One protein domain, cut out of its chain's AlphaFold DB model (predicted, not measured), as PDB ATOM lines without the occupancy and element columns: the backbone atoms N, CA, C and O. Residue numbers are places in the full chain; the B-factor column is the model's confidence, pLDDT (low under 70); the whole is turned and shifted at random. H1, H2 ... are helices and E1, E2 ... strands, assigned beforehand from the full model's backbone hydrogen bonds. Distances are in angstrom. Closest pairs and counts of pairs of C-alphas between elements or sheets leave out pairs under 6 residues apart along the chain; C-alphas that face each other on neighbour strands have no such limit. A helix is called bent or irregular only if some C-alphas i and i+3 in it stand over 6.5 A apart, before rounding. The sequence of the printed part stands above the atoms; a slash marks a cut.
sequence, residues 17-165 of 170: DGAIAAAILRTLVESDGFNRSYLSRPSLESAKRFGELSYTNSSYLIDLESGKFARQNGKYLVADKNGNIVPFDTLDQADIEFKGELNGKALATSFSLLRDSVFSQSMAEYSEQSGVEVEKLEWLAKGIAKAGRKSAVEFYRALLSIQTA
ATOM      1  N   ASP A  17     -33.133  48.216   9.337       92.69
ATOM      2  CA  ASP A  17     -32.657  47.012  10.032       92.69
ATOM      3  C   ASP A  17     -31.533  46.290   9.268       92.69
ATOM      4  O   ASP A  17     -30.656  45.680   9.879       92.69
ATOM      5  N   GLY A  18     -31.509  46.406   7.935       93.62
ATOM      6  CA  GLY A  18     -30.421  45.893   7.101       93.62
ATOM      7  C   GLY A  18     -29.065  46.537   7.414       93.62
ATOM      8  O   GLY A  18     -28.059  45.832   7.454       93.62
ATOM      9  N   ALA A  19     -29.035  47.840   7.714       96.19
ATOM     10  CA  ALA A  19     -27.814  48.537   8.120       96.19
ATOM     11  C   ALA A  19     -27.343  48.076   9.509       96.19
ATOM     12  O   ALA A  19     -26.150  47.876   9.721       96.19
ATOM     13  N   ILE A  20     -28.277  47.817  10.433       96.06
ATOM     14  CA  ILE A  20     -27.961  47.240  11.750       96.06
ATOM     15  C   ILE A  20     -27.376  45.833  11.586       96.06
ATOM     16  O   ILE A  20     -26.346  45.517  12.179       96.06
ATOM     17  N   ALA A  21     -28.004  44.986  10.766       95.62
ATOM     18  CA  ALA A  21     -27.521  43.636  10.501       95.62
ATOM     19  C   ALA A  21     -26.122  43.651   9.865       95.62
ATOM     20  O   ALA A  21     -25.246  42.907  10.304       95.62
ATOM     21  N   ALA A  22     -25.886  44.528   8.885       97.62
ATOM     22  CA  ALA A  22     -24.583  44.687   8.250       97.62
ATOM     23  C   ALA A  22     -23.511  45.183   9.236       97.62
ATOM     24  O   ALA A  22     -22.421  44.617   9.269       97.62
ATOM     25  N   ALA A  23     -23.830  46.149  10.102       97.81
ATOM     26  CA  ALA A  23     -22.936  46.611  11.167       97.81
ATOM     27  C   ALA A  23     -22.574  45.497  12.164       97.81
ATOM     28  O   ALA A  23     -21.404  45.336  12.533       97.81
ATOM     29  N   ILE A  24     -23.559  44.692  12.571       96.88
ATOM     30  CA  ILE A  24     -23.327  43.534  13.440       96.88
ATOM     31  C   ILE A  24     -22.389  42.545  12.746       96.88
ATOM     32  O   ILE A  24     -21.363  42.178  13.316       96.88
ATOM     33  N   LEU A  25     -22.695  42.152  11.506       97.62
ATOM     34  CA  LEU A  25     -21.867  41.222  10.735       97.62
ATOM     35  C   LEU A  25     -20.450  41.761  10.521       97.62
ATOM     36  O   LEU A  25     -19.496  41.022  10.746       97.62
ATOM     37  N   ARG A  26     -20.293  43.042  10.167       98.00
ATOM     38  CA  ARG A  26     -18.986  43.699  10.024       98.00
ATOM     39  C   ARG A  26     -18.164  43.557  11.303       98.00
ATOM     40  O   ARG A  26     -17.029  43.095  11.241       98.00
ATOM     41  N   THR A  27     -18.750  43.878  12.459       97.75
ATOM     42  CA  THR A  27     -18.073  43.765  13.766       97.75
ATOM     43  C   THR A  27     -17.692  42.319  14.085       97.75
ATOM     44  O   THR A  27     -16.589  42.055  14.565       97.75
ATOM     45  N   LEU A  28     -18.587  41.363  13.809       97.06
ATOM     46  CA  LEU A  28     -18.316  39.940  14.018       97.06
ATOM     47  C   LEU A  28     -17.168  39.455  13.126       97.06
ATOM     48  O   LEU A  28     -16.307  38.727  13.606       97.06
ATOM     49  N   VAL A  29     -17.115  39.869  11.857       97.00
ATOM     50  CA  VAL A  29     -16.031  39.473  10.948       97.00
ATOM     51  C   VAL A  29     -14.707  40.146  11.322       97.00
ATOM     52  O   VAL A  29     -13.672  39.488  11.308       97.00
ATOM     53  N   GLU A  30     -14.727  41.426  11.700       96.31
ATOM     54  CA  GLU A  30     -13.538  42.186  12.118       96.31
ATOM     55  C   GLU A  30     -12.882  41.606  13.381       96.31
ATOM     56  O   GLU A  30     -11.660  41.601  13.494       96.31
ATOM     57  N   SER A  31     -13.687  41.077  14.305       95.44
ATOM     58  CA  SER A  31     -13.225  40.507  15.580       95.44
ATOM     59  C   SER A  31     -13.070  38.979  15.587       95.44
ATOM     60  O   SER A  31     -12.793  38.418  16.645       95.44
ATOM     61  N   ASP A  32     -13.277  38.300  14.450       95.12
ATOM     62  CA  ASP A  32     -13.400  36.826  14.357       95.12
ATOM     63  C   ASP A  32     -14.437  36.251  15.355       95.12
ATOM     64  O   ASP A  32     -14.343  35.122  15.828       95.12
ATOM     65  N   GLY A  33     -15.472  37.036  15.679       95.00
ATOM     66  CA  GLY A  33     -16.529  36.729  16.650       95.00
ATOM     67  C   GLY A  33     -17.583  35.728  16.161       95.00
ATOM     68  O   GLY A  33     -18.697  35.699  16.683       95.00
ATOM     69  N   PHE A  34     -17.270  34.926  15.144       95.25
ATOM     70  CA  PHE A  34     -18.169  33.951  14.527       95.25
ATOM     71  C   PHE A  34     -17.626  32.522  14.659       95.25
ATOM     72  O   PHE A  34     -16.432  32.282  14.811       95.25
ATOM     73  N   ASN A  35     -18.507  31.520  14.568       95.69
ATOM     74  CA  ASN A  35     -18.091  30.118  14.655       95.69
ATOM     75  C   ASN A  35     -17.473  29.637  13.329       95.69
ATOM     76  O   ASN A  35     -18.147  29.038  12.488       95.69
ATOM     77  N   ARG A  36     -16.166  29.866  13.161       95.75
ATOM     78  CA  ARG A  36     -15.395  29.440  11.983       95.75
ATOM     79  C   ARG A  36     -15.466  27.933  11.730       95.75
ATOM     80  O   ARG A  36     -15.575  27.522  10.578       95.75
ATOM     81  N   SER A  37     -15.454  27.107  12.784       95.44
ATOM     82  CA  SER A  37     -15.567  25.648  12.632       95.44
ATOM     83  C   SER A  37     -16.880  25.275  11.950       95.44
ATOM     84  O   SER A  37     -16.837  24.528  10.977       95.44
ATOM     85  N   TYR A  38     -18.009  25.843  12.387       96.88
ATOM     86  CA  TYR A  38     -19.326  25.625  11.780       96.88
ATOM     87  C   TYR A  38     -19.389  26.125  10.329       96.88
ATOM     88  O   TYR A  38     -19.795  25.378   9.443       96.88
ATOM     89  N   LEU A  39     -18.925  27.355  10.064       97.38
ATOM     90  CA  LEU A  39     -18.939  27.937   8.711       97.38
ATOM     91  C   LEU A  39     -18.052  27.171   7.715       97.38
ATOM     92  O   LEU A  39     -18.287  27.215   6.509       97.38
ATOM     93  N   SER A  40     -17.037  26.461   8.203       97.69
ATOM     94  CA  SER A  40     -16.146  25.655   7.365       97.69
ATOM     95  C   SER A  40     -16.697  24.268   7.004       97.69
ATOM     96  O   SER A  40     -16.007  23.519   6.317       97.69
ATOM     97  N   ARG A  41     -17.909  23.895   7.454       97.38
ATOM     98  CA  ARG A  41     -18.526  22.588   7.158       97.38
ATOM     99  C   ARG A  41     -19.431  22.680   5.930       97.38
ATOM    100  O   ARG A  41     -20.525  23.234   6.031       97.38
ATOM    101  N   PRO A  42     -19.024  22.110   4.782       96.94
ATOM    102  CA  PRO A  42     -19.760  22.285   3.534       96.94
ATOM    103  C   PRO A  42     -20.970  21.352   3.392       96.94
ATOM    104  O   PRO A  42     -21.797  21.561   2.514       96.94
ATOM    105  N   SER A  43     -21.096  20.305   4.209       97.12
ATOM    106  CA  SER A  43     -22.168  19.313   4.083       97.12
ATOM    107  C   SER A  43     -22.736  18.916   5.439       97.12
ATOM    108  O   SER A  43     -22.058  19.005   6.464       97.12
ATOM    109  N   LEU A  44     -23.977  18.418   5.445       96.44
ATOM    110  CA  LEU A  44     -24.609  17.892   6.655       96.44
ATOM    111  C   LEU A  44     -23.830  16.706   7.244       96.44
ATOM    112  O   LEU A  44     -23.769  16.550   8.460       96.44
ATOM    113  N   GLU A  45     -23.236  15.866   6.398       96.12
ATOM    114  CA  GLU A  45     -22.440  14.723   6.846       96.12
ATOM    115  C   GLU A  45     -21.169  15.166   7.571       96.12
ATOM    116  O   GLU A  45     -20.880  14.660   8.654       96.12
ATOM    117  N   SER A  46     -20.451  16.147   7.010       95.31
ATOM    118  CA  SER A  46     -19.303  16.773   7.670       95.31
ATOM    119  C   SER A  46     -19.730  17.445   8.977       95.31
ATOM    120  O   SER A  46     -19.167  17.160  10.031       95.31
ATOM    121  N   ALA A  47     -20.783  18.264   8.952       96.50
ATOM    122  CA  ALA A  47     -21.292  18.964  10.129       96.50
ATOM    123  C   ALA A  47     -21.611  18.006  11.296       96.50
ATOM    124  O   ALA A  47     -21.157  18.223  12.422       96.50
ATOM    125  N   LYS A  48     -22.295  16.887  11.017       96.44
ATOM    126  CA  LYS A  48     -22.633  15.864  12.020       96.44
ATOM    127  C   LYS A  48     -21.405  15.232  12.675       96.44
ATOM    128  O   LYS A  48     -21.431  14.999  13.882       96.44
ATOM    129  N   ARG A  49     -20.323  14.986  11.923       95.31
ATOM    130  CA  ARG A  49     -19.061  14.449  12.476       95.31
ATOM    131  C   ARG A  49     -18.428  15.377  13.517       95.31
ATOM    132  O   ARG A  49     -17.700  14.905  14.382       95.31
ATOM    133  N   PHE A  50     -18.745  16.671  13.467       94.38
ATOM    134  CA  PHE A  50     -18.265  17.689  14.403       94.38
ATOM    135  C   PHE A  50     -19.343  18.156  15.397       94.38
ATOM    136  O   PHE A  50     -19.172  19.178  16.060       94.38
ATOM    137  N   GLY A  51     -20.439  17.400  15.529       94.94
ATOM    138  CA  GLY A  51     -21.503  17.675  16.498       94.94
ATOM    139  C   GLY A  51     -22.412  18.851  16.134       94.94
ATOM    140  O   GLY A  51     -23.118  19.360  17.003       94.94
ATOM    141  N   GLU A  52     -22.407  19.296  14.876       95.44
ATOM    142  CA  GLU A  52     -23.282  20.365  14.396       95.44
ATOM    143  C   GLU A  52     -24.601  19.785  13.850       95.44
ATOM    144  O   GLU A  52     -24.629  18.736  13.200       95.44
ATOM    145  N   LEU A  53     -25.715  20.476  14.113       93.88
ATOM    146  CA  LEU A  53     -27.065  20.037  13.714       93.88
ATOM    147  C   LEU A  53     -27.435  20.440  12.280       93.88
ATOM    148  O   LEU A  53     -28.343  19.868  11.678       93.88
ATOM    149  N   SER A  54     -26.741  21.437  11.747       95.25
ATOM    150  CA  SER A  54     -26.982  22.040  10.442       95.25
ATOM    151  C   SER A  54     -25.656  22.379   9.769       95.25
ATOM    152  O   SER A  54     -24.586  22.209  10.347       95.25
ATOM    153  N   TYR A  55     -25.731  22.854   8.532       96.62
ATOM    154  CA  TYR A  55     -24.587  23.342   7.772       96.62
ATOM    155  C   TYR A  55     -24.989  24.612   7.020       96.62
ATOM    156  O   TYR A  55     -26.160  25.002   7.007       96.62
ATOM    157  N   THR A  56     -24.016  25.266   6.400       96.69
ATOM    158  CA  THR A  56     -24.219  26.483   5.613       96.69
ATOM    159  C   THR A  56     -23.380  26.427   4.339       96.69
ATOM    160  O   THR A  56     -22.460  25.622   4.215       96.69
ATOM    161  N   ASN A  57     -23.701  27.279   3.372       97.12
ATOM    162  CA  ASN A  57     -23.002  27.384   2.095       97.12
ATOM    163  C   ASN A  57     -21.857  28.414   2.115       97.12
ATOM    164  O   ASN A  57     -21.409  28.823   1.044       97.12
ATOM    165  N   SER A  58     -21.377  28.844   3.288       97.81
ATOM    166  CA  SER A  58     -20.337  29.882   3.443       97.81
ATOM    167  C   SER A  58     -19.041  29.590   2.684       97.81
ATOM    168  O   SER A  58     -18.383  30.512   2.211       97.81
ATOM    169  N   SER A  59     -18.676  28.317   2.535       98.00
ATOM    170  CA  SER A  59     -17.474  27.895   1.809       98.00
ATOM    171  C   SER A  59     -17.707  27.596   0.324       98.00
ATOM    172  O   SER A  59     -16.787  27.176  -0.372       98.00
ATOM    173  N   TYR A  60     -18.941  27.736  -0.169       98.38
ATOM    174  CA  TYR A  60     -19.265  27.403  -1.555       98.38
ATOM    175  C   TYR A  60     -18.739  28.496  -2.475       98.38
ATOM    176  O   TYR A  60     -18.912  29.684  -2.196       98.38
ATOM    177  N   LEU A  61     -18.135  28.084  -3.586       98.50
ATOM    178  CA  LEU A  61     -17.566  28.992  -4.569       98.50
ATOM    179  C   LEU A  61     -18.654  29.591  -5.461       98.50
ATOM    180  O   LEU A  61     -19.565  28.898  -5.922       98.50
ATOM    181  N   ILE A  62     -18.525  30.884  -5.726       98.44
ATOM    182  CA  ILE A  62     -19.345  31.666  -6.641       98.44
ATOM    183  C   ILE A  62     -18.441  32.138  -7.773       98.44
ATOM    184  O   ILE A  62     -17.355  32.660  -7.533       98.44
ATOM    185  N   ASP A  63     -18.906  31.932  -8.998       97.62
ATOM    186  CA  ASP A  63     -18.313  32.502 -10.202       97.62
ATOM    187  C   ASP A  63     -18.620  34.000 -10.240       97.62
ATOM    188  O   ASP A  63     -19.788  34.394 -10.274       97.62
ATOM    189  N   LEU A  64     -17.570  34.820 -10.180       97.12
ATOM    190  CA  LEU A  64     -17.687  36.272 -10.056       97.12
ATOM    191  C   LEU A  64     -18.255  36.931 -11.312       97.12
ATOM    192  O   LEU A  64     -18.872  37.986 -11.209       97.12
ATOM    193  N   GLU A  65     -18.084  36.314 -12.481       95.50
ATOM    194  CA  GLU A  65     -18.636  36.839 -13.729       95.50
ATOM    195  C   GLU A  65     -20.137  36.544 -13.819       95.50
ATOM    196  O   GLU A  65     -20.941  37.417 -14.144       95.50
ATOM    197  N   SER A  66     -20.539  35.309 -13.499       95.69
ATOM    198  CA  SER A  66     -21.940  34.892 -13.635       95.69
ATOM    199  C   SER A  66     -22.810  35.155 -12.401       95.69
ATOM    200  O   SER A  66     -24.037  35.086 -12.503       95.69
ATOM    201  N   GLY A  67     -22.207  35.401 -11.235       95.62
ATOM    202  CA  GLY A  67     -22.895  35.557  -9.949       95.62
ATOM    203  C   GLY A  67     -23.559  34.274  -9.433       95.62
ATOM    204  O   GLY A  67     -24.409  34.323  -8.543       95.62
ATOM    205  N   LYS A  68     -23.223  33.110 -10.006       96.75
ATOM    206  CA  LYS A  68     -23.839  31.813  -9.681       96.75
ATOM    207  C   LYS A  68     -22.866  30.923  -8.922       96.75
ATOM    208  O   LYS A  68     -21.654  31.009  -9.098       96.75
ATOM    209  N   PHE A  69     -23.406  29.998  -8.130       97.38
ATOM    210  CA  PHE A  69     -22.591  28.958  -7.508       97.38
ATOM    211  C   PHE A  69     -21.867  28.125  -8.566       97.38
ATOM    212  O   PHE A  69     -22.496  27.572  -9.474       97.38
ATOM    213  N   ALA A  70     -20.553  28.002  -8.406       96.94
ATOM    214  CA  ALA A  70     -19.716  27.184  -9.257       96.94
ATOM    215  C   ALA A  70     -20.058  25.702  -9.050       96.94
ATOM    216  O   ALA A  70     -20.199  25.214  -7.921       96.94
ATOM    217  N   ARG A  71     -20.222  24.986 -10.163       95.69
ATOM    218  CA  ARG A  71     -20.570  23.566 -10.167       95.69
ATOM    219  C   ARG A  71     -19.734  22.797 -11.175       95.69
ATOM    220  O   ARG A  71     -19.464  23.293 -12.265       95.69
ATOM    221  N   GLN A  72     -19.423  21.552 -10.838       94.06
ATOM    222  CA  GLN A  72     -18.813  20.580 -11.740       94.06
ATOM    223  C   GLN A  72     -19.543  19.247 -11.584       94.06
ATOM    224  O   GLN A  72     -19.794  18.803 -10.466       94.06
ATOM    225  N   ASN A  73     -19.934  18.626 -12.701       92.81
ATOM    226  CA  ASN A  73     -20.684  17.362 -12.706       92.81
ATOM    227  C   ASN A  73     -21.928  17.386 -11.789       92.81
ATOM    228  O   ASN A  73     -22.216  16.430 -11.077       92.81
ATOM    229  N   GLY A  74     -22.637  18.520 -11.757       93.81
ATOM    230  CA  GLY A  74     -23.833  18.719 -10.927       93.81
ATOM    231  C   GLY A  74     -23.573  18.976  -9.437       93.81
ATOM    232  O   GLY A  74     -24.515  19.320  -8.726       93.81
ATOM    233  N   LYS A  75     -22.326  18.880  -8.961       96.38
ATOM    234  CA  LYS A  75     -21.952  19.141  -7.564       96.38
ATOM    235  C   LYS A  75     -21.422  20.556  -7.378       96.38
ATOM    236  O   LYS A  75     -20.774  21.098  -8.270       96.38
ATOM    237  N   TYR A  76     -21.683  21.143  -6.212       97.62
ATOM    238  CA  TYR A  76     -21.100  22.424  -5.810       97.62
ATOM    239  C   TYR A  76     -19.613  22.287  -5.506       97.62
ATOM    240  O   TYR A  76     -19.174  21.240  -5.030       97.62
ATOM    241  N   LEU A  77     -18.868  23.359  -5.761       98.00
ATOM    242  CA  LEU A  77     -17.431  23.423  -5.525       98.00
ATOM    243  C   LEU A  77     -17.100  24.214  -4.258       98.00
ATOM    244  O   LEU A  77     -17.760  25.204  -3.934       98.00
ATOM    245  N   VAL A  78     -16.049  23.773  -3.576       98.25
ATOM    246  CA  VAL A  78     -15.425  24.409  -2.411       98.25
ATOM    247  C   VAL A  78     -13.908  24.380  -2.597       98.25
ATOM    248  O   VAL A  78     -13.407  23.632  -3.439       98.25
ATOM    249  N   ALA A  79     -13.173  25.162  -1.811       98.06
ATOM    250  CA  ALA A  79     -11.717  25.074  -1.749       98.06
ATOM    251  C   ALA A  79     -11.264  24.387  -0.453       98.06
ATOM    252  O   ALA A  79     -11.888  24.558   0.598       98.06
ATOM    253  N   ASP A  80     -10.186  23.609  -0.518       96.25
ATOM    254  CA  ASP A  80      -9.456  23.170   0.671       96.25
ATOM    255  C   ASP A  80      -8.517  24.283   1.186       96.25
ATOM    256  O   ASP A  80      -8.351  25.329   0.559       96.25
ATOM    257  N   LYS A  81      -7.859  24.055   2.330       93.31
ATOM    258  CA  LYS A  81      -6.903  25.021   2.910       93.31
ATOM    259  C   LYS A  81      -5.627  25.225   2.085       93.31
ATOM    260  O   LYS A  81      -4.867  26.142   2.376       93.31
ATOM    261  N   ASN A  82      -5.363  24.360   1.110       93.94
ATOM    262  CA  ASN A  82      -4.215  24.456   0.213       93.94
ATOM    263  C   ASN A  82      -4.578  25.179  -1.097       93.94
ATOM    264  O   ASN A  82      -3.711  25.360  -1.948       93.94
ATOM    265  N   GLY A  83      -5.845  25.577  -1.271       94.38
ATOM    266  CA  GLY A  83      -6.353  26.224  -2.476       94.38
ATOM    267  C   GLY A  83      -6.796  25.262  -3.583       94.38
ATOM    268  O   GLY A  83      -7.091  25.712  -4.689       94.38
ATOM    269  N   ASN A  84      -6.877  23.954  -3.318       96.31
ATOM    270  CA  ASN A  84      -7.409  22.995  -4.283       96.31
ATOM    271  C   ASN A  84      -8.933  23.085  -4.326       96.31
ATOM    272  O   ASN A  84      -9.603  22.997  -3.296       96.31
ATOM    273  N   ILE A  85      -9.487  23.196  -5.533       97.56
ATOM    274  CA  ILE A  85     -10.932  23.263  -5.740       97.56
ATOM    275  C   ILE A  85     -11.478  21.862  -5.979       97.56
ATOM    276  O   ILE A  85     -11.065  21.163  -6.904       97.56
ATOM    277  N   VAL A  86     -12.435  21.464  -5.148       97.06
ATOM    278  CA  VAL A  86     -12.997  20.114  -5.130       97.06
ATOM    279  C   VAL A  86     -14.505  20.151  -4.854       97.06
ATOM    280  O   VAL A  86     -15.035  21.166  -4.395       97.06
ATOM    281  N   PRO A  87     -15.244  19.065  -5.140       97.50
ATOM    282  CA  PRO A  87     -16.652  18.980  -4.778       97.50
ATOM    283  C   PRO A  87     -16.873  19.064  -3.259       97.50
ATOM    284  O   PRO A  87     -16.095  18.525  -2.472       97.50
ATOM    285  N   PHE A  88     -17.967  19.710  -2.851       96.88
ATOM    286  CA  PHE A  88     -18.296  20.014  -1.450       96.88
ATOM    287  C   PHE A  88     -18.361  18.795  -0.510       96.88
ATOM    288  O   PHE A  88     -18.223  18.943   0.699       96.88
ATOM    289  N   ASP A  89     -18.591  17.594  -1.046       95.50
ATOM    290  CA  ASP A  89     -18.765  16.345  -0.302       95.50
ATOM    291  C   ASP A  89     -17.471  15.530  -0.141       95.50
ATOM    292  O   ASP A  89     -17.495  14.436   0.416       95.50
ATOM    293  N   THR A  90     -16.333  16.054  -0.599       95.31
ATOM    294  CA  THR A  90     -15.041  15.343  -0.572       95.31
ATOM    295  C   THR A  90     -14.197  15.607   0.673       95.31
ATOM    296  O   THR A  90     -13.177  14.950   0.873       95.31
ATOM    297  N   LEU A  91     -14.599  16.557   1.518       95.19
ATOM    298  CA  LEU A  91     -13.812  17.005   2.661       95.19
ATOM    299  C   LEU A  91     -14.676  17.421   3.845       95.19
ATOM    300  O   LEU A  91     -15.841  17.798   3.711       95.19
ATOM    301  N   ASP A  92     -14.056  17.395   5.020       95.94
ATOM    302  CA  ASP A  92     -14.696  17.792   6.269       95.94
ATOM    303  C   ASP A  92     -14.595  19.286   6.562       95.94
ATOM    304  O   ASP A  92     -15.459  19.826   7.251       95.94
ATOM    305  N   GLN A  93     -13.547  19.960   6.091       97.12
ATOM    306  CA  GLN A  93     -13.295  21.362   6.407       97.12
ATOM    307  C   GLN A  93     -12.834  22.144   5.180       97.12
ATOM    308  O   GLN A  93     -11.698  21.979   4.736       97.12
ATOM    309  N   ALA A  94     -13.709  23.002   4.664       97.94
ATOM    310  CA  ALA A  94     -13.422  23.879   3.538       97.94
ATOM    311  C   ALA A  94     -12.806  25.204   4.006       97.94
ATOM    312  O   ALA A  94     -13.032  25.644   5.139       97.94
ATOM    313  N   ASP A  95     -12.073  25.862   3.117       98.19
ATOM    314  CA  ASP A  95     -11.705  27.259   3.295       98.19
ATOM    315  C   ASP A  95     -12.925  28.161   3.040       98.19
ATOM    316  O   ASP A  95     -13.645  28.008   2.051       98.19
ATOM    317  N   ILE A  96     -13.182  29.086   3.964       98.06
ATOM    318  CA  ILE A  96     -14.273  30.060   3.876       98.06
ATOM    319  C   ILE A  96     -13.803  31.401   3.313       98.06
ATOM    320  O   ILE A  96     -14.644  32.217   2.959       98.06
ATOM    321  N   GLU A  97     -12.498  31.639   3.190       97.44
ATOM    322  CA  GLU A  97     -11.918  32.914   2.738       97.44
ATOM    323  C   GLU A  97     -11.184  32.801   1.393       97.44
ATOM    324  O   GLU A  97     -10.508  33.734   0.957       97.44
ATOM    325  N   PHE A  98     -11.359  31.679   0.694       98.12
ATOM    326  CA  PHE A  98     -10.729  31.453  -0.599       98.12
ATOM    327  C   PHE A  98     -11.218  32.440  -1.674       98.12
ATOM    328  O   PHE A  98     -12.422  32.625  -1.896       98.12
ATOM    329  N   LYS A  99     -10.250  33.005  -2.401       97.81
ATOM    330  CA  LYS A  99     -10.413  33.711  -3.678       97.81
ATOM    331  C   LYS A  99      -9.365  33.158  -4.644       97.81
ATOM    332  O   LYS A  99      -8.188  33.106  -4.296       97.81
ATOM    333  N   GLY A 100      -9.775  32.744  -5.835       95.94
ATOM    334  CA  GLY A 100      -8.877  32.116  -6.801       95.94
ATOM    335  C   GLY A 100      -9.519  31.954  -8.168       95.94
ATOM    336  O   GLY A 100     -10.492  32.631  -8.490       95.94
ATOM    337  N   GLU A 101      -8.979  31.053  -8.979       95.44
ATOM    338  CA  GLU A 101      -9.439  30.850 -10.350       95.44
ATOM    339  C   GLU A 101      -9.546  29.359 -10.682       95.44
ATOM    340  O   GLU A 101      -8.742  28.549 -10.222       95.44
ATOM    341  N   LEU A 102     -10.533  28.993 -11.501       93.31
ATOM    342  CA  LEU A 102     -10.653  27.660 -12.088       93.31
ATOM    343  C   LEU A 102     -11.049  27.775 -13.559       93.31
ATOM    344  O   LEU A 102     -12.125  28.279 -13.871       93.31
ATOM    345  N   ASN A 103     -10.213  27.251 -14.460       91.19
ATOM    346  CA  ASN A 103     -10.466  27.246 -15.908       91.19
ATOM    347  C   ASN A 103     -10.791  28.643 -16.485       91.19
ATOM    348  O   ASN A 103     -11.754  28.774 -17.242       91.19
ATOM    349  N   GLY A 104     -10.049  29.690 -16.110       91.06
ATOM    350  CA  GLY A 104     -10.306  31.054 -16.592       91.06
ATOM    351  C   GLY A 104     -11.373  31.821 -15.808       91.06
ATOM    352  O   GLY A 104     -11.613  32.989 -16.099       91.06
ATOM    353  N   LYS A 105     -12.052  31.188 -14.841       94.25
ATOM    354  CA  LYS A 105     -13.132  31.814 -14.069       94.25
ATOM    355  C   LYS A 105     -12.653  32.232 -12.697       94.25
ATOM    356  O   LYS A 105     -12.263  31.373 -11.906       94.25
ATOM    357  N   ALA A 106     -12.753  33.522 -12.394       97.44
ATOM    358  CA  ALA A 106     -12.509  34.032 -11.055       97.44
ATOM    359  C   ALA A 106     -13.618  33.552 -10.106       97.44
ATOM    360  O   ALA A 106     -14.807  33.764 -10.356       97.44
ATOM    361  N   LEU A 107     -13.221  32.892  -9.022       98.00
ATOM    362  CA  LEU A 107     -14.105  32.322  -8.017       98.00
ATOM    363  C   LEU A 107     -13.790  32.910  -6.640       98.00
ATOM    364  O   LEU A 107     -12.628  33.064  -6.267       98.00
ATOM    365  N   ALA A 108     -14.827  33.154  -5.846       98.38
ATOM    366  CA  ALA A 108     -14.687  33.464  -4.426       98.38
ATOM    367  C   ALA A 108     -15.708  32.680  -3.608       98.38
ATOM    368  O   ALA A 108     -16.784  32.335  -4.097       98.38
ATOM    369  N   THR A 109     -15.392  32.407  -2.349       98.56
ATOM    370  CA  THR A 109     -16.369  31.837  -1.417       98.56
ATOM    371  C   THR A 109     -17.507  32.820  -1.144       98.56
ATOM    372  O   THR A 109     -17.317  34.038  -1.109       98.56
ATOM    373  N   SER A 110     -18.706  32.297  -0.889       98.06
ATOM    374  CA  SER A 110     -19.856  33.128  -0.513       98.06
ATOM    375  C   SER A 110     -19.602  33.947   0.762       98.06
ATOM    376  O   SER A 110     -20.036  35.095   0.842       98.06
ATOM    377  N   PHE A 111     -18.836  33.416   1.722       98.44
ATOM    378  CA  PHE A 111     -18.409  34.160   2.907       98.44
ATOM    379  C   PHE A 111     -17.447  35.305   2.571       98.44
ATOM    380  O   PHE A 111     -17.619  36.395   3.110       98.44
ATOM    381  N   SER A 112     -16.493  35.113   1.653       98.12
ATOM    382  CA  SER A 112     -15.626  36.205   1.185       98.12
ATOM    383  C   SER A 112     -16.429  37.343   0.560       98.12
ATOM    384  O   SER A 112     -16.141  38.506   0.820       98.12
ATOM    385  N   LEU A 113     -17.464  37.023  -0.222       98.19
ATOM    386  CA  LEU A 113     -18.338  38.039  -0.813       98.19
ATOM    387  C   LEU A 113     -19.202  38.751   0.232       98.19
ATOM    388  O   LEU A 113     -19.368  39.967   0.161       98.19
ATOM    389  N   LEU A 114     -19.716  38.021   1.230       97.88
ATOM    390  CA  LEU A 114     -20.406  38.629   2.369       97.88
ATOM    391  C   LEU A 114     -19.470  39.574   3.130       97.88
ATOM    392  O   LEU A 114     -19.867  40.693   3.442       97.88
ATOM    393  N   ARG A 115     -18.232  39.138   3.396       97.81
ATOM    394  CA  ARG A 115     -17.183  39.948   4.018       97.81
ATOM    395  C   ARG A 115     -16.959  41.226   3.209       97.81
ATOM    396  O   ARG A 115     -17.147  42.309   3.747       97.81
ATOM    397  N   ASP A 116     -16.642  41.119   1.923       97.88
ATOM    398  CA  ASP A 116     -16.422  42.288   1.063       97.88
ATOM    399  C   ASP A 116     -17.636  43.243   1.075       97.88
ATOM    400  O   ASP A 116     -17.473  44.459   1.160       97.88
ATOM    401  N   SER A 117     -18.860  42.702   1.077       97.31
ATOM    402  CA  SER A 117     -20.094  43.493   1.136       97.31
ATOM    403  C   SER A 117     -20.249  44.267   2.449       97.31
ATOM    404  O   SER A 117     -20.532  45.463   2.406       97.31
ATOM    405  N   VAL A 118     -20.031  43.641   3.610       97.56
ATOM    406  CA  VAL A 118     -20.169  44.332   4.909       97.56
ATOM    407  C   VAL A 118     -19.018  45.297   5.203       97.56
ATOM    408  O   VAL A 118     -19.169  46.192   6.027       97.56
ATOM    409  N   PHE A 119     -17.869  45.137   4.539       98.19
ATOM    410  CA  PHE A 119     -16.747  46.081   4.611       98.19
ATOM    411  C   PHE A 119     -16.795  47.177   3.538       98.19
ATOM    412  O   PHE A 119     -15.970  48.086   3.576       98.19
ATOM    413  N   SER A 120     -17.758  47.130   2.610       97.69
ATOM    414  CA  SER A 120     -17.945  48.179   1.595       97.69
ATOM    415  C   SER A 120     -18.379  49.526   2.179       97.69
ATOM    416  O   SER A 120     -18.267  50.545   1.503       97.69
ATOM    417  N   GLN A 121     -18.852  49.529   3.428       97.56
ATOM    418  CA  GLN A 121     -19.206  50.719   4.188       97.56
ATOM    419  C   GLN A 121     -18.564  50.672   5.578       97.56
ATOM    420  O   GLN A 121     -18.286  49.618   6.160       97.56
ATOM    421  N   SER A 122     -18.317  51.854   6.117       97.94
ATOM    422  CA  SER A 122     -17.822  52.080   7.462       97.94
ATOM    423  C   SER A 122     -18.921  51.887   8.509       97.94
ATOM    424  O   SER A 122     -20.121  51.976   8.239       97.94
ATOM    425  N   MET A 123     -18.505  51.680   9.759       97.62
ATOM    426  CA  MET A 123     -19.438  51.631  10.886       97.62
ATOM    427  C   MET A 123     -20.219  52.946  11.052       97.62
ATOM    428  O   MET A 123     -21.387  52.925  11.433       97.62
ATOM    429  N   ALA A 124     -19.592  54.083  10.728       98.25
ATOM    430  CA  ALA A 124     -20.230  55.396  10.772       98.25
ATOM    431  C   ALA A 124     -21.361  55.518   9.737       98.25
ATOM    432  O   ALA A 124     -22.440  55.992  10.076       98.25
ATOM    433  N   GLU A 125     -21.164  55.022   8.512       98.38
ATOM    434  CA  GLU A 125     -22.205  55.021   7.474       98.38
ATOM    435  C   GLU A 125     -23.388  54.119   7.849       98.38
ATOM    436  O   GLU A 125     -24.545  54.515   7.689       98.38
ATOM    437  N   TYR A 126     -23.135  52.935   8.420       98.00
ATOM    438  CA  TYR A 126     -24.219  52.087   8.930       98.00
ATOM    439  C   TYR A 126     -24.947  52.714  10.124       98.00
ATOM    440  O   TYR A 126     -26.170  52.592  10.243       98.00
ATOM    441  N   SER A 127     -24.219  53.407  11.000       97.94
ATOM    442  CA  SER A 127     -24.790  54.168  12.113       97.94
ATOM    443  C   SER A 127     -25.693  55.292  11.606       97.94
ATOM    444  O   SER A 127     -26.841  55.401  12.034       97.94
ATOM    445  N   GLU A 128     -25.244  56.054  10.610       98.12
ATOM    446  CA  GLU A 128     -26.029  57.117   9.992       98.12
ATOM    447  C   GLU A 128     -27.297  56.572   9.318       98.12
ATOM    448  O   GLU A 128     -28.392  57.107   9.528       98.12
ATOM    449  N   GLN A 129     -27.186  55.486   8.550       97.38
ATOM    450  CA  GLN A 129     -28.325  54.857   7.871       97.38
ATOM    451  C   GLN A 129     -29.351  54.293   8.846       97.38
ATOM    452  O   GLN A 129     -30.554  54.435   8.623       97.38
ATOM    453  N   SER A 130     -28.884  53.668   9.927       96.75
ATOM    454  CA  SER A 130     -29.758  53.076  10.939       96.75
ATOM    455  C   SER A 130     -30.291  54.085  11.953       96.75
ATOM    456  O   SER A 130     -31.323  53.839  12.567       96.75
ATOM    457  N   GLY A 131     -29.620  55.223  12.146       96.81
ATOM    458  CA  GLY A 131     -29.892  56.137  13.258       96.81
ATOM    459  C   GLY A 131     -29.524  55.562  14.631       96.81
ATOM    460  O   GLY A 131     -30.012  56.058  15.643       96.81
ATOM    461  N   VAL A 132     -28.710  54.503  14.677       96.50
ATOM    462  CA  VAL A 132     -28.245  53.867  15.914       96.50
ATOM    463  C   VAL A 132     -26.774  54.203  16.116       96.50
ATOM    464  O   VAL A 132     -25.966  53.972  15.223       96.50
ATOM    465  N   GLU A 133     -26.421  54.708  17.297       96.88
ATOM    466  CA  GLU A 133     -25.038  55.035  17.671       96.88
ATOM    467  C   GLU A 133     -24.065  53.869  17.431       96.88
ATOM    468  O   GLU A 133     -24.369  52.717  17.764       96.88
ATOM    469  N   VAL A 134     -22.866  54.182  16.927       97.56
ATOM    470  CA  VAL A 134     -21.784  53.214  16.659       97.56
ATOM    471  C   VAL A 134     -21.516  52.316  17.867       97.56
ATOM    472  O   VAL A 134     -21.509  51.091  17.744       97.56
ATOM    473  N   GLU A 135     -21.382  52.908  19.055       95.12
ATOM    474  CA  GLU A 135     -21.118  52.170  20.295       95.12
ATOM    475  C   GLU A 135     -22.192  51.116  20.586       95.12
ATOM    476  O   GLU A 135     -21.899  50.021  21.065       95.12
ATOM    477  N   LYS A 136     -23.454  51.424  20.262       94.75
ATOM    478  CA  LYS A 136     -24.584  50.525  20.489       94.75
ATOM    479  C   LYS A 136     -24.610  49.386  19.466       94.75
ATOM    480  O   LYS A 136     -24.920  48.257  19.847       94.75
ATOM    481  N   LEU A 137     -24.245  49.650  18.209       95.75
ATOM    482  CA  LEU A 137     -24.079  48.617  17.179       95.75
ATOM    483  C   LEU A 137     -22.954  47.636  17.539       95.75
ATOM    484  O   LEU A 137     -23.150  46.420  17.497       95.75
ATOM    485  N   GLU A 138     -21.804  48.149  17.975       95.19
ATOM    486  CA  GLU A 138     -20.700  47.303  18.430       95.19
ATOM    487  C   GLU A 138     -21.057  46.506  19.684       95.19
ATOM    488  O   GLU A 138     -20.723  45.323  19.792       95.19
ATOM    489  N   TRP A 139     -21.730  47.144  20.645       93.31
ATOM    490  CA  TRP A 139     -22.175  46.493  21.872       93.31
ATOM    491  C   TRP A 139     -23.111  45.316  21.573       93.31
ATOM    492  O   TRP A 139     -22.921  44.235  22.136       93.31
ATOM    493  N   LEU A 140     -24.060  45.480  20.641       93.31
ATOM    494  CA  LEU A 140     -24.929  44.393  20.178       93.31
ATOM    495  C   LEU A 140     -24.118  43.223  19.615       93.31
ATOM    496  O   LEU A 140     -24.325  42.077  20.016       93.31
ATOM    497  N   ALA A 141     -23.184  43.505  18.704       94.69
ATOM    498  CA  ALA A 141     -22.372  42.477  18.066       94.69
ATOM    499  C   ALA A 141     -21.502  41.717  19.077       94.69
ATOM    500  O   ALA A 141     -21.490  40.485  19.088       94.69
ATOM    501  N   LYS A 142     -20.837  42.442  19.986       93.88
ATOM    502  CA  LYS A 142     -20.043  41.866  21.084       93.88
ATOM    503  C   LYS A 142     -20.916  41.013  22.013       93.88
ATOM    504  O   LYS A 142     -20.488  39.942  22.443       93.88
ATOM    505  N   GLY A 143     -22.144  41.451  22.296       92.31
ATOM    506  CA  GLY A 143     -23.123  40.695  23.079       92.31
ATOM    507  C   GLY A 143     -23.522  39.372  22.420       92.31
ATOM    508  O   GLY A 143     -23.527  38.337  23.089       92.31
ATOM    509  N   ILE A 144     -23.788  39.387  21.110       92.62
ATOM    510  CA  ILE A 144     -24.083  38.184  20.314       92.62
ATOM    511  C   ILE A 144     -22.885  37.229  20.328       92.62
ATOM    512  O   ILE A 144     -23.042  36.064  20.692       92.62
ATOM    513  N   ALA A 145     -21.684  37.724  20.013       93.81
ATOM    514  CA  ALA A 145     -20.463  36.917  20.010       93.81
ATOM    515  C   ALA A 145     -20.216  36.250  21.373       93.81
ATOM    516  O   ALA A 145     -19.950  35.052  21.447       93.81
ATOM    517  N   LYS A 146     -20.375  37.009  22.467       93.62
ATOM    518  CA  LYS A 146     -20.200  36.513  23.839       93.62
ATOM    519  C   LYS A 146     -21.229  35.446  24.219       93.62
ATOM    520  O   LYS A 146     -20.879  34.478  24.890       93.62
ATOM    521  N   ALA A 147     -22.494  35.623  23.839       92.38
ATOM    522  CA  ALA A 147     -23.548  34.647  24.120       92.38
ATOM    523  C   ALA A 147     -23.415  33.377  23.255       92.38
ATOM    524  O   ALA A 147     -23.852  32.294  23.664       92.38
ATOM    525  N   GLY A 148     -22.798  33.490  22.074       91.25
ATOM    526  CA  GLY A 148     -22.560  32.384  21.156       91.25
ATOM    527  C   GLY A 148     -23.863  31.677  20.778       91.25
ATOM    528  O   GLY A 148     -24.867  32.309  20.469       91.25
ATOM    529  N   ARG A 149     -23.894  30.342  20.872       89.62
ATOM    530  CA  ARG A 149     -25.082  29.531  20.525       89.62
ATOM    531  C   ARG A 149     -26.331  29.807  21.386       89.62
ATOM    532  O   ARG A 149     -27.382  29.249  21.099       89.62
ATOM    533  N   LYS A 150     -26.224  30.618  22.444       91.06
ATOM    534  CA  LYS A 150     -27.344  30.989  23.325       91.06
ATOM    535  C   LYS A 150     -28.021  32.305  22.928       91.06
ATOM    536  O   LYS A 150     -29.001  32.680  23.564       91.06
ATOM    537  N   SER A 151     -27.497  33.038  21.941       91.12
ATOM    538  CA  SER A 151     -28.180  34.219  21.402       91.12
ATOM    539  C   SER A 151     -29.259  33.821  20.402       91.12
ATOM    540  O   SER A 151     -29.036  32.920  19.593       91.12
ATOM    541  N   ALA A 152     -30.368  34.553  20.400       88.94
ATOM    542  CA  ALA A 152     -31.415  34.424  19.398       88.94
ATOM    543  C   ALA A 152     -31.781  35.799  18.824       88.94
ATOM    544  O   ALA A 152     -31.743  36.821  19.515       88.94
ATOM    545  N   VAL A 153     -32.138  35.806  17.542       88.06
ATOM    546  CA  VAL A 153     -32.690  36.973  16.851       88.06
ATOM    547  C   VAL A 153     -34.086  36.602  16.380       88.06
ATOM    548  O   VAL A 153     -34.256  35.645  15.627       88.06
ATOM    549  N   GLU A 154     -35.077  37.357  16.832       86.88
ATOM    550  CA  GLU A 154     -36.484  37.140  16.525       86.88
ATOM    551  C   GLU A 154     -37.017  38.322  15.713       86.88
ATOM    552  O   GLU A 154     -36.927  39.484  16.123       86.88
ATOM    553  N   PHE A 155     -37.592  38.013  14.552       79.62
ATOM    554  CA  PHE A 155     -38.208  38.986  13.657       79.62
ATOM    555  C   PHE A 155     -39.727  38.868  13.758       79.62
ATOM    556  O   PHE A 155     -40.282  37.793  13.522       79.62
ATOM    557  N   TYR A 156     -40.419  39.970  14.041       73.69
ATOM    558  CA  TYR A 156     -41.879  39.990  14.041       73.69
ATOM    559  C   TYR A 156     -42.417  41.229  13.331       73.69
ATOM    560  O   TYR A 156     -42.330  42.328  13.862       73.69
ATOM    561  N   ARG A 157     -42.993  41.043  12.132       62.59
ATOM    562  CA  ARG A 157     -43.806  42.024  11.371       62.59
ATOM    563  C   ARG A 157     -43.384  43.501  11.573       62.59
ATOM    564  O   ARG A 157     -44.216  44.311  11.963       62.59
ATOM    565  N   ALA A 158     -42.116  43.813  11.268       57.78
ATOM    566  CA  ALA A 158     -41.436  45.124  11.365       57.78
ATOM    567  C   ALA A 158     -40.716  45.481  12.684       57.78
ATOM    568  O   ALA A 158     -40.043  46.506  12.724       57.78
ATOM    569  N   LEU A 159     -40.782  44.654  13.729       52.62
ATOM    570  CA  LEU A 159     -39.916  44.775  14.903       52.62
ATOM    571  C   LEU A 159     -38.808  43.714  14.848       52.62
ATOM    572  O   LEU A 159     -39.088  42.511  14.798       52.62
ATOM    573  N   LEU A 160     -37.555  44.161  14.888       54.34
ATOM    574  CA  LEU A 160     -36.403  43.318  15.182       54.34
ATOM    575  C   LEU A 160     -36.197  43.268  16.698       54.34
ATOM    576  O   LEU A 160     -35.951  44.297  17.327       54.34
ATOM    577  N   SER A 161     -36.268  42.074  17.289       56.28
ATOM    578  CA  SER A 161     -35.880  41.856  18.684       56.28
ATOM    579  C   SER A 161     -34.679  40.914  18.760       56.28
ATOM    580  O   SER A 161     -34.691  39.815  18.212       56.28
ATOM    581  N   ILE A 162     -33.611  41.362  19.418       62.12
ATOM    582  CA  ILE A 162     -32.398  40.568  19.640       62.12
ATOM    583  C   ILE A 162     -32.331  40.251  21.129       62.12
ATOM    584  O   ILE A 162     -32.281  41.162  21.956       62.12
ATOM    585  N   GLN A 163     -32.314  38.965  21.470       57.19
ATOM    586  CA  GLN A 163     -32.176  38.504  22.845       57.19
ATOM    587  C   GLN A 163     -30.811  37.832  23.019       57.19
ATOM    588  O   GLN A 163     -30.489  36.836  22.370       57.19
ATOM    589  N   THR A 164     -29.991  38.379  23.917       50.91
ATOM    590  CA  THR A 164     -28.711  37.780  24.305       50.91
ATOM    591  C   THR A 164     -28.790  37.336  25.761       50.91
ATOM    592  O   THR A 164     -29.021  38.133  26.667       50.91
ATOM    593  N   ALA A 165     -28.624  36.038  26.007       49.09
ATOM    594  CA  ALA A 165     -28.557  35.508  27.361       49.09
ATOM    595  C   ALA A 165     -27.107  35.572  27.863       49.09
ATOM    596  O   ALA A 165     -26.313  34.664  27.614       49.09
TER     597      ALA A 165
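AT A GLANCE: This is residues 17 to 165 of the 170 residues of the protein "Tetrathionate reductase subunit A" of Vibrio sp. JCM 19236 (UniProt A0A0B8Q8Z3). Two lobes are joined by one helix: at one end two small sheets cross each other, partly face to face, and at the other end H1 packs against H5 and H6, with the strand hairpin E6 E7 beside H6. H4 bridges them, running from the end of E5 to H1, while the short helices H2 and H3 lie on the path from H1 back to the sheets. The printed part has 149 residues with six named helices and seven named strands, in the order H1 H2 H3 E1 E2 E3 E4 E5 H4 H5 H6 E6 E7. The sheets are E1 E5 E4, E2 E3 and E6 E7, each antiparallel, and the class is mixed, helices and strands. The whole is compact, with a radius of gyration of the C-alphas of 16.9 A and spans of 47 by 35 by 30 A.

HOW THE PARTS SIT: Begin at H1, residues 17 to 30, the hub, which touches three other helices. After it come H2, residues 36 to 39, and H3, residues 44 to 49; they are close but not clearly touching, with C-alphas of Tyr 38 and Ala 47 the closest at 7.1 A. Look next at E1, residues 61 to 63, which is the antiparallel neighbour of E5, residues 105 to 109; N 62 and O 108 are within hydrogen-bond range at 2.8 A. E2, residues 75 to 79, and E3, residues 85 to 87, form a hairpin, with N 78 and O 86 at 2.9 A. E4, residues 99 to 102, forms a hairpin with E5, and N 107 and O 100 are 2.8 A apart. The sheets E1 E5 E4 and E2 E3 make a sandwich, two sheets face to face; the parts that face each other are 9.8 A centre to centre, and the strands of the one sheet stand at 79 degrees to those of the other. H4, residues 110 to 119, only grazes the sheet E1 E5 E4 with its residues 110 to 115. It touches H1 about perpendicular at 74 degrees, the closest C-alphas being Arg 26 and Val 118 at 5.3 A. H5, residues 123 to 130, touches H1 at a shallow tilt of 18 degrees, opposite ways, with C-alphas of Ala 19 and Tyr 126 closest at 5.1 A. H6, residues 134 to 150, touches H1 only just about perpendicular at 72 degrees, with C-alphas of Ile 24 and Ala 141 closest at 4.8 A. E6, residues 152 to 156, and E7, residues 159 to 163, form a hairpin, with N 154 and O 161 at 2.8 A; H6 and E7 are near each other. Every O i to N i+4 pair is within hydrogen-bond range in H1, H3, H4 and H5, and 11 of 13 are in H6; H2 is too short for such a pair.

IN THESE COORDINATES: Find C-alpha 17 at (-32.657, 47.012, 10.032); from there H1 runs 19.8 A to C-alpha 30. Find C-alpha 110 at (-19.856, 33.128, -0.513), where H4 begins its 14.3 A. H6 runs 23.9 A with a kink of 34 degrees near residue 144, and it is irregular, C-alphas 146 and 149 being 9.1 A apart. E7 ends at C-alpha 163, (-32.176, 38.504, 22.845).

THE WHOLE: The C-alphas of Asn 73 and Glu 133 are the two farthest apart, at 48.6 A. The printed part has no cut. The links H3 to E1, E1 to E2 and E3 to E4 are long. The mean pLDDT of the printed part is 93.3, and residues 157 to 165 are under 70.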